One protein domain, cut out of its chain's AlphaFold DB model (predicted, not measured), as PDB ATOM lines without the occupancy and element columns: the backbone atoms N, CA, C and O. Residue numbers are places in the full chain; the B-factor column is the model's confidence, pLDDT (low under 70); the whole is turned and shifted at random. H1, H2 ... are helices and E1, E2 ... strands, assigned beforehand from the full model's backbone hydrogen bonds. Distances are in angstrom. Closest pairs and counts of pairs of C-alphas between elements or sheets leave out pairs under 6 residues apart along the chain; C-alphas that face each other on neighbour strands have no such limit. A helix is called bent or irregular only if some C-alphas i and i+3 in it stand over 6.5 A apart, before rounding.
ATOM      1  N   GLY A   2      48.067 -21.132  19.990       39.69
ATOM      2  CA  GLY A   2      47.334 -22.310  20.511       39.69
ATOM      3  C   GLY A   2      48.167 -23.485  21.063       39.69
ATOM      4  O   GLY A   2      47.594 -24.506  21.420       39.69
ATOM      5  N   MET A   3      49.502 -23.385  21.118       42.69
ATOM      6  CA  MET A   3      50.388 -24.492  21.536       42.69
ATOM      7  C   MET A   3      50.620 -24.598  23.054       42.69
ATOM      8  O   MET A   3      51.231 -25.565  23.500       42.69
ATOM      9  N   ASP A   4      50.172 -23.619  23.842       62.91
ATOM     10  CA  ASP A   4      50.519 -23.519  25.267       62.91
ATOM     11  C   ASP A   4      49.461 -24.174  26.178       62.91
ATOM     12  O   ASP A   4      49.777 -24.975  27.057       62.91
ATOM     13  N   ILE A   5      48.176 -23.963  25.879       56.41
ATOM     14  CA  ILE A   5      47.061 -24.510  26.673       56.41
ATOM     15  C   ILE A   5      47.005 -26.041  26.586       56.41
ATOM     16  O   ILE A   5      46.739 -26.714  27.582       56.41
ATOM     17  N   SER A   6      47.291 -26.620  25.415       64.12
ATOM     18  CA  SER A   6      47.297 -28.077  25.232       64.12
ATOM     19  C   SER A   6      48.391 -28.752  26.060       64.12
ATOM     20  O   SER A   6      48.134 -29.777  26.691       64.12
ATOM     21  N   LYS A   7      49.584 -28.147  26.138       71.25
ATOM     22  CA  LYS A   7      50.682 -28.624  26.988       71.25
ATOM     23  C   LYS A   7      50.328 -28.532  28.467       71.25
ATOM     24  O   LYS A   7      50.520 -29.503  29.189       71.25
ATOM     25  N   GLN A   8      49.759 -27.411  28.903       66.06
ATOM     26  CA  GLN A   8      49.322 -27.236  30.291       66.06
ATOM     27  C   GLN A   8      48.225 -28.244  30.674       66.06
ATOM     28  O   GLN A   8      48.292 -28.867  31.733       66.06
ATOM     29  N   THR A   9      47.265 -28.478  29.772       65.31
ATOM     30  CA  THR A   9      46.204 -29.484  29.949       65.31
ATOM     31  C   THR A   9      46.792 -30.891  30.064       65.31
ATOM     32  O   THR A   9      46.426 -31.649  30.961       65.31
ATOM     33  N   TYR A  10      47.743 -31.233  29.190       73.19
ATOM     34  CA  TYR A  10      48.401 -32.538  29.203       73.19
ATOM     35  C   TYR A  10      49.233 -32.762  30.476       73.19
ATOM     36  O   TYR A  10      49.179 -33.847  31.063       73.19
ATOM     37  N   SER A  11      49.953 -31.737  30.944       71.31
ATOM     38  CA  SER A  11      50.692 -31.777  32.212       71.31
ATOM     39  C   SER A  11      49.761 -32.043  33.395       71.31
ATOM     40  O   SER A  11      50.036 -32.932  34.199       71.31
ATOM     41  N   TYR A  12      48.614 -31.361  33.454       66.06
ATOM     42  CA  TYR A  12      47.628 -31.566  34.515       66.06
ATOM     43  C   TYR A  12      47.045 -32.987  34.523       66.06
ATOM     44  O   TYR A  12      46.999 -33.637  35.565       66.06
ATOM     45  N   ILE A  13      46.648 -33.509  33.355       73.94
ATOM     46  CA  ILE A  13      46.133 -34.885  33.229       73.94
ATOM     47  C   ILE A  13      47.206 -35.903  33.640       73.94
ATOM     48  O   ILE A  13      46.910 -36.885  34.322       73.94
ATOM     49  N   SER A  14      48.465 -35.658  33.273       69.81
ATOM     50  CA  SER A  14      49.585 -36.525  33.648       69.81
ATOM     51  C   SER A  14      49.838 -36.530  35.160       69.81
ATOM     52  O   SER A  14      50.094 -37.592  35.728       69.81
ATOM     53  N   GLU A  15      49.708 -35.382  35.833       71.94
ATOM     54  CA  GLU A  15      49.754 -35.297  37.301       71.94
ATOM     55  C   GLU A  15      48.617 -36.090  37.964       71.94
ATOM     56  O   GLU A  15      48.855 -36.769  38.966       71.94
ATOM     57  N   LEU A  16      47.397 -36.048  37.408       67.31
ATOM     58  CA  LEU A  16      46.264 -36.839  37.908       67.31
ATOM     59  C   LEU A  16      46.536 -38.345  37.786       67.31
ATOM     60  O   LEU A  16      46.423 -39.072  38.775       67.31
ATOM     61  N   ASN A  17      46.971 -38.799  36.609       70.81
ATOM     62  CA  ASN A  17      47.244 -40.216  36.344       70.81
ATOM     63  C   ASN A  17      48.460 -40.739  37.135       70.81
ATOM     64  O   ASN A  17      48.503 -41.901  37.539       70.81
ATOM     65  N   GLY A  18      49.458 -39.888  37.397       59.47
ATOM     66  CA  GLY A  18      50.638 -40.241  38.192       59.47
ATOM     67  C   GLY A  18      50.323 -40.597  39.652       59.47
ATOM     68  O   GLY A  18      51.085 -41.333  40.283       59.47
ATOM     69  N   LEU A  19      49.188 -40.130  40.185       51.28
ATOM     70  CA  LEU A  19      48.753 -40.394  41.560       51.28
ATOM     71  C   LEU A  19      48.082 -41.765  41.738       51.28
ATOM     72  O   LEU A  19      48.116 -42.296  42.847       51.28
ATOM     73  N   GLU A  20      47.560 -42.388  40.674       53.59
ATOM     74  CA  GLU A  20      46.984 -43.744  40.743       53.59
ATOM     75  C   GLU A  20      48.033 -44.819  41.083       53.59
ATOM     76  O   GLU A  20      47.705 -45.879  41.618       53.59
ATOM     77  N   VAL A  41      30.356 -32.878  33.078       82.75
ATOM     78  CA  VAL A  41      30.100 -31.448  33.212       82.75
ATOM     79  C   VAL A  41      30.932 -30.719  32.165       82.75
ATOM     80  O   VAL A  41      32.070 -31.110  31.901       82.75
ATOM     81  N   THR A  42      30.365 -29.683  31.553       84.94
ATOM     82  CA  THR A  42      31.054 -28.830  30.576       84.94
ATOM     83  C   THR A  42      31.163 -27.419  31.132       84.94
ATOM     84  O   THR A  42      30.170 -26.854  31.585       84.94
ATOM     85  N   ILE A  43      32.370 -26.859  31.113       86.88
ATOM     86  CA  ILE A  43      32.638 -25.487  31.550       86.88
ATOM     87  C   ILE A  43      32.813 -24.626  30.301       86.88
ATOM     88  O   ILE A  43      33.662 -24.914  29.460       86.88
ATOM     89  N   TYR A  44      32.011 -23.577  30.198       87.44
ATOM     90  CA  TYR A  44      32.072 -22.554  29.165       87.44
ATOM     91  C   TYR A  44      32.682 -21.295  29.767       87.44
ATOM     92  O   TYR A  44      32.329 -20.911  30.883       87.44
ATOM     93  N   PHE A  45      33.574 -20.660  29.019       88.62
ATOM     94  CA  PHE A  45      34.185 -19.384  29.365       88.62
ATOM     95  C   PHE A  45      34.023 -18.424  28.190       88.62
ATOM     96  O   PHE A  45      34.235 -18.833  27.048       88.62
ATOM     97  N   ASP A  46      33.679 -17.173  28.480       89.19
ATOM     98  CA  ASP A  46      33.628 -16.101  27.487       89.19
ATOM     99  C   ASP A  46      33.920 -14.737  28.131       89.19
ATOM    100  O   ASP A  46      33.878 -14.600  29.359       89.19
ATOM    101  N   ALA A  47      34.203 -13.726  27.311       88.38
ATOM    102  CA  ALA A  47      34.358 -12.356  27.770       88.38
ATOM    103  C   ALA A  47      33.869 -11.319  26.753       88.38
ATOM    104  O   ALA A  47      34.059 -11.455  25.547       88.38
ATOM    105  N   ALA A  48      33.301 -10.230  27.269       89.12
ATOM    106  CA  ALA A  48      32.868  -9.076  26.489       89.12
ATOM    107  C   ALA A  48      33.640  -7.820  26.909       89.12
ATOM    108  O   ALA A  48      34.012  -7.678  28.073       89.12
ATOM    109  N   PHE A  49      33.857  -6.893  25.974       89.81
ATOM    110  CA  PHE A  49      34.520  -5.614  26.232       89.81
ATOM    111  C   PHE A  49      33.766  -4.460  25.587       89.81
ATOM    112  O   PHE A  49      33.455  -4.498  24.396       89.81
ATOM    113  N   ASP A  50      33.536  -3.416  26.374       90.06
ATOM    114  CA  ASP A  50      33.046  -2.133  25.906       90.06
ATOM    115  C   ASP A  50      34.196  -1.124  25.848       90.06
ATOM    116  O   ASP A  50      34.750  -0.710  26.869       90.06
ATOM    117  N   LYS A  51      34.519  -0.697  24.624       87.50
ATOM    118  CA  LYS A  51      35.572   0.284  24.349       87.50
ATOM    119  C   LYS A  51      35.215   1.685  24.845       87.50
ATOM    120  O   LYS A  51      36.125   2.450  25.141       87.50
ATOM    121  N   LEU A  52      33.929   2.039  24.904       89.81
ATOM    122  CA  LEU A  52      33.504   3.382  25.305       89.81
ATOM    123  C   LEU A  52      33.653   3.586  26.811       89.81
ATOM    124  O   LEU A  52      34.133   4.630  27.242       89.81
ATOM    125  N   SER A  53      33.266   2.585  27.604       89.94
ATOM    126  CA  SER A  53      33.411   2.634  29.060       89.94
ATOM    127  C   SER A  53      34.717   2.036  29.585       89.94
ATOM    128  O   SER A  53      34.942   2.081  30.794       89.94
ATOM    129  N   SER A  54      35.567   1.487  28.710       89.19
ATOM    130  CA  SER A  54      36.771   0.728  29.081       89.19
ATOM    131  C   SER A  54      36.466  -0.325  30.150       89.19
ATOM    132  O   SER A  54      37.161  -0.434  31.162       89.19
ATOM    133  N   LYS A  55      35.375  -1.072  29.953       90.25
ATOM    134  CA  LYS A  55      34.935  -2.144  30.853       90.25
ATOM    135  C   LYS A  55      34.996  -3.473  30.134       90.25
ATOM    136  O   LYS A  55      34.600  -3.570  28.974       90.25
ATOM    137  N   SER A  56      35.425  -4.510  30.836       89.94
ATOM    138  CA  SER A  56      35.252  -5.885  30.378       89.94
ATOM    139  C   SER A  56      34.447  -6.689  31.387       89.94
ATOM    140  O   SER A  56      34.350  -6.347  32.567       89.94
ATOM    141  N   VAL A  57      33.817  -7.755  30.913       89.88
ATOM    142  CA  VAL A  57      33.123  -8.719  31.760       89.88
ATOM    143  C   VAL A  57      33.573 -10.108  31.358       89.88
ATOM    144  O   VAL A  57      33.426 -10.484  30.197       89.88
ATOM    145  N   SER A  58      34.087 -10.867  32.321       88.69
ATOM    146  CA  SER A  58      34.425 -12.283  32.155       88.69
ATOM    147  C   SER A  58      33.289 -13.147  32.694       88.69
ATOM    148  O   SER A  58      32.763 -12.872  33.776       88.69
ATOM    149  N   GLY A  59      32.923 -14.201  31.970       88.00
ATOM    150  CA  GLY A  59      31.829 -15.105  32.313       88.00
ATOM    151  C   GLY A  59      32.254 -16.571  32.328       88.00
ATOM    152  O   GLY A  59      33.001 -17.030  31.468       88.00
ATOM    153  N   LEU A  60      31.737 -17.320  33.302       91.62
ATOM    154  CA  LEU A  60      31.824 -18.776  33.391       91.62
ATOM    155  C   LEU A  60      30.423 -19.370  33.510       91.62
ATOM    156  O   LEU A  60      29.621 -18.896  34.316       91.62
ATOM    157  N   VAL A  61      30.152 -20.437  32.759       88.88
ATOM    158  CA  VAL A  61      28.913 -21.222  32.849       88.88
ATOM    159  C   VAL A  61      29.259 -22.702  32.917       88.88
ATOM    160  O   VAL A  61      30.052 -23.205  32.128       88.88
ATOM    161  N   ILE A  62      28.650 -23.413  33.854       87.38
ATOM    162  CA  ILE A  62      28.838 -24.842  34.078       87.38
ATOM    163  C   ILE A  62      27.538 -25.539  33.694       87.38
ATOM    164  O   ILE A  62      26.489 -25.200  34.238       87.38
ATOM    165  N   ARG A  63      27.601 -26.499  32.767       84.62
ATOM    166  CA  ARG A  63      26.434 -27.261  32.303       84.62
ATOM    167  C   ARG A  63      26.583 -28.756  32.518       84.62
ATOM    168  O   ARG A  63      27.698 -29.279  32.460       84.62
ATOM    169  N   ASP A  64      25.463 -29.434  32.723       83.44
ATOM    170  CA  ASP A  64      25.407 -30.894  32.736       83.44
ATOM    171  C   ASP A  64      25.380 -31.489  31.311       83.44
ATOM    172  O   ASP A  64      25.563 -30.790  30.310       83.44
ATOM    173  N   VAL A  65      25.174 -32.805  31.214       83.69
ATOM    174  CA  VAL A  65      25.065 -33.517  29.929       83.69
ATOM    175  C   VAL A  65      23.802 -33.186  29.135       83.69
ATOM    176  O   VAL A  65      23.818 -33.347  27.916       83.69
ATOM    177  N   GLY A  66      22.729 -32.760  29.801       84.62
ATOM    178  CA  GLY A  66      21.482 -32.318  29.177       84.62
ATOM    179  C   GLY A  66      21.547 -30.875  28.674       84.62
ATOM    180  O   GLY A  66      20.687 -30.460  27.905       84.62
ATOM    181  N   GLY A  67      22.589 -30.132  29.057       83.62
ATOM    182  CA  GLY A  67      22.751 -28.715  28.746       83.62
ATOM    183  C   GLY A  67      22.179 -27.784  29.819       83.62
ATOM    184  O   GLY A  67      22.247 -26.563  29.640       83.62
ATOM    185  N   GLU A  68      21.683 -28.328  30.934       85.31
ATOM    186  CA  GLU A  68      21.159 -27.559  32.062       85.31
ATOM    187  C   GLU A  68      22.280 -26.781  32.747       85.31
ATOM    188  O   GLU A  68      23.381 -27.301  32.946       85.31
ATOM    189  N   ILE A  69      22.016 -25.523  33.107       84.12
ATOM    190  CA  ILE A  69      22.994 -24.681  33.804       84.12
ATOM    191  C   ILE A  69      23.017 -25.080  35.277       84.12
ATOM    192  O   ILE A  69      22.060 -24.858  36.012       84.12
ATOM    193  N   LEU A  70      24.149 -25.623  35.713       81.69
ATOM    194  CA  LEU A  70      24.407 -25.976  37.106       81.69
ATOM    195  C   LEU A  70      24.912 -24.772  37.907       81.69
ATOM    196  O   LEU A  70      24.567 -24.608  39.073       81.69
ATOM    197  N   ALA A  71      25.738 -23.924  37.286       82.94
ATOM    198  CA  ALA A  71      26.243 -22.697  37.895       82.94
ATOM    199  C   ALA A  71      26.718 -21.683  36.858       82.94
ATOM    200  O   ALA A  71      27.112 -22.035  35.746       82.94
ATOM    201  N   SER A  72      26.765 -20.420  37.271       85.50
ATOM    202  CA  SER A  72      27.354 -19.337  36.493       85.50
ATOM    203  C   SER A  72      28.017 -18.301  37.392       85.50
ATOM    204  O   SER A  72      27.553 -18.056  38.507       85.50
ATOM    205  N   LYS A  73      29.076 -17.657  36.899       85.69
ATOM    206  CA  LYS A  73      29.718 -16.520  37.566       85.69
ATOM    207  C   LYS A  73      30.168 -15.493  36.535       85.69
ATOM    208  O   LYS A  73      30.773 -15.861  35.535       85.69
ATOM    209  N   THR A  74      29.917 -14.221  36.817       86.31
ATOM    210  CA  THR A  74      30.425 -13.088  36.036       86.31
ATOM    211  C   THR A  74      31.287 -12.190  36.913       86.31
ATOM    212  O   THR A  74      31.006 -12.032  38.103       86.31
ATOM    213  N   ILE A  75      32.327 -11.597  36.334       87.19
ATOM    214  CA  ILE A  75      33.199 -10.624  36.999       87.19
ATOM    215  C   ILE A  75      33.314  -9.409  36.086       87.19
ATOM    216  O   ILE A  75      33.639  -9.556  34.910       87.19
ATOM    217  N   ILE A  76      33.011  -8.231  36.632       87.75
ATOM    218  CA  ILE A  76      33.148  -6.951  35.936       87.75
ATOM    219  C   ILE A  76      34.520  -6.378  36.265       87.75
ATOM    220  O   ILE A  76      34.912  -6.319  37.429       87.75
ATOM    221  N   HIS A  77      35.194  -5.921  35.225       86.44
ATOM    222  CA  HIS A  77      36.495  -5.289  35.252       86.44
ATOM    223  C   HIS A  77      36.356  -3.858  34.726       86.44
ATOM    224  O   HIS A  77      35.662  -3.616  33.732       86.44
ATOM    225  N   THR A  78      36.977  -2.899  35.405       89.25
ATOM    226  CA  THR A  78      36.891  -1.468  35.081       89.25
ATOM    227  C   THR A  78      38.262  -0.916  34.748       89.25
ATOM    228  O   THR A  78      39.251  -1.391  35.287       89.25
ATOM    229  N   GLU A  79      38.304   0.125  33.916       86.88
ATOM    230  CA  GLU A  79      39.551   0.799  33.517       86.88
ATOM    231  C   GLU A  79      40.506  -0.123  32.743       86.88
ATOM    232  O   GLU A  79      41.727   0.029  32.762       86.88
ATOM    233  N   VAL A  80      39.934  -1.077  32.007       82.94
ATOM    234  CA  VAL A  80      40.689  -2.071  31.249       82.94
ATOM    235  C   VAL A  80      41.148  -1.452  29.925       82.94
ATOM    236  O   VAL A  80      40.303  -1.050  29.120       82.94
ATOM    237  N   PRO A  81      42.460  -1.390  29.631       80.25
ATOM    238  CA  PRO A  81      42.963  -0.724  28.426       80.25
ATOM    239  C   PRO A  81      42.661  -1.502  27.135       80.25
ATOM    240  O   PRO A  81      42.764  -0.959  26.036       80.25
ATOM    241  N   SER A  82      42.310  -2.787  27.245       73.25
ATOM    242  CA  SER A  82      41.891  -3.631  26.124       73.25
ATOM    243  C   SER A  82      41.074  -4.837  26.618       73.25
ATOM    244  O   SER A  82      41.209  -5.201  27.790       73.25
ATOM    245  N   PRO A  83      40.300  -5.517  25.744       64.38
ATOM    246  CA  PRO A  83      39.491  -6.683  26.116       64.38
ATOM    247  C   PRO A  83      40.262  -7.794  26.838       64.38
ATOM    248  O   PRO A  83      39.707  -8.479  27.690       64.38
ATOM    249  N   PHE A  84      41.537  -7.977  26.488       62.91
ATOM    250  CA  PHE A  84      42.359  -9.096  26.950       62.91
ATOM    251  C   PHE A  84      43.388  -8.699  28.014       62.91
ATOM    252  O   PHE A  84      44.165  -9.548  28.437       62.91
ATOM    253  N   ALA A  85      43.420  -7.437  28.456       68.12
ATOM    254  CA  ALA A  85      44.450  -6.976  29.390       68.12
ATOM    255  C   ALA A  85      44.297  -7.553  30.811       68.12
ATOM    256  O   ALA A  85      45.299  -7.695  31.505       68.12
ATOM    257  N   GLU A  86      43.084  -7.932  31.228       66.81
ATOM    258  CA  GLU A  86      42.830  -8.531  32.553       66.81
ATOM    259  C   GLU A  86      42.529 -10.036  32.525       66.81
ATOM    260  O   GLU A  86      42.433 -10.673  33.575       66.81
ATOM    261  N   ILE A  87      42.402 -10.641  31.340       64.62
ATOM    262  CA  ILE A  87      42.063 -12.062  31.220       64.62
ATOM    263  C   ILE A  87      43.350 -12.878  31.148       64.62
ATOM    264  O   ILE A  87      43.954 -13.032  30.088       64.62
ATOM    265  N   GLY A  88      43.760 -13.428  32.290       67.44
ATOM    266  CA  GLY A  88      44.897 -14.340  32.386       67.44
ATOM    267  C   GLY A  88      44.465 -15.778  32.665       67.44
ATOM    268  O   GLY A  88      43.933 -16.074  33.738       67.44
ATOM    269  N   PHE A  89      44.765 -16.698  31.745       66.44
ATOM    270  CA  PHE A  89      44.703 -18.132  32.031       66.44
ATOM    271  C   PHE A  89      45.959 -18.541  32.794       66.44
ATOM    272  O   PHE A  89      47.031 -18.707  32.217       66.44
ATOM    273  N   HIS A  90      45.824 -18.693  34.107       66.25
ATOM    274  CA  HIS A  90      46.922 -19.126  34.957       66.25
ATOM    275  C   HIS A  90      46.814 -20.628  35.194       66.25
ATOM    276  O   HIS A  90      45.895 -21.095  35.869       66.25
ATOM    277  N   PHE A  91      47.777 -21.394  34.681       64.94
ATOM    278  CA  PHE A  91      47.980 -22.749  35.173       64.94
ATOM    279  C   PHE A  91      48.489 -22.672  36.612       64.94
ATOM    280  O   PHE A  91      49.584 -22.176  36.876       64.94
ATOM    281  N   ILE A  92      47.686 -23.169  37.549       67.00
ATOM    282  CA  ILE A  92      48.079 -23.299  38.949       67.00
ATOM    283  C   ILE A  92      48.386 -24.784  39.185       67.00
ATOM    284  O   ILE A  92      47.449 -25.587  39.174       67.00
TER     285      ILE A  92
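Overview. This is residues 2 to 20 and 41 to 92 of the 137 residues of an uncharacterized protein of Gossypium lobatum (UniProt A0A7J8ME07). A long, twisted sheet of three strands, E1, E2 and E3, makes one part of an open, loose model, and a lone helix, H1, stands off from it; after E3 a long tail, residues 79 to 92, folds back from the sheet's end towards H1. Residues 13 to 20, of which 13 to 19 belong to H1, stick out free. The 71 printed residues hold one named helix and then three named strands, H1 E1 E2 E3, with the sheet in the order E1 - E2 - E3, antiparallel throughout; the class is mixed, helices and strands. The whole is loose, with a radius of gyration of the C-alphas of 15.7 A, and elongated, spanning 51 by 31 by 18 A.

Along the chain. Find C-alpha 3 at (50.388, -24.492, 21.536); from there H1, residues 3 to 19, runs 25.6 A to C-alpha 19 at (48.753, -40.394, 41.560). H1 is neither bent nor irregular, but only just: C-alphas 3 and 6 are 6.0 A apart. Past the cut, look for E1, residues 42 to 50, 27.2 A long, then E2, residues 55 to 63, 26.6 A long. E3, residues 69 to 78, runs 27.1 A and ends at C-alpha 78, (36.891, -1.468, 35.081).

Arrangement. Start at H1: it is not on the sheet, with 0 pairs of C-alphas within 10 A, and it is apart from E2 and from E3. In its backbone 11 of 13 O i to N i+4 pairs are within hydrogen-bond range. Go on to E1, E2 and E3, which form a meander, each strand the antiparallel neighbour of the one before. E1 and E2 are a hairpin, their directions at 165 degrees; the C-alphas of Phe 49 and Ser 56 face each other at 4.2 A, and N 44 and O 61 are within hydrogen-bond range at 2.8 A. E2 and E3 are a hairpin too, at 169 degrees; the C-alphas of Val 61 and Ser 72 face each other at 4.4 A, and N 60 and O 73 are within hydrogen-bond range at 2.8 A. E1 and E3 are the edge strands, and E2 is the inner one.

Size, cuts and confidence. The two C-alphas farthest apart are those of Glu 20 and Leu 52, at 51.4 A. Residues 21 to 40 are not printed, and across this cut, between H1 and E1, C-alphas 20 and 41 are 22.2 A apart. The links E1 to E2 and E2 to E3 are tight. Look for low confidence, pLDDT under 70, in 23 residues, among them 2 to 6, 18 to 20 and 83 to 92; the mean of the printed part is 77.3.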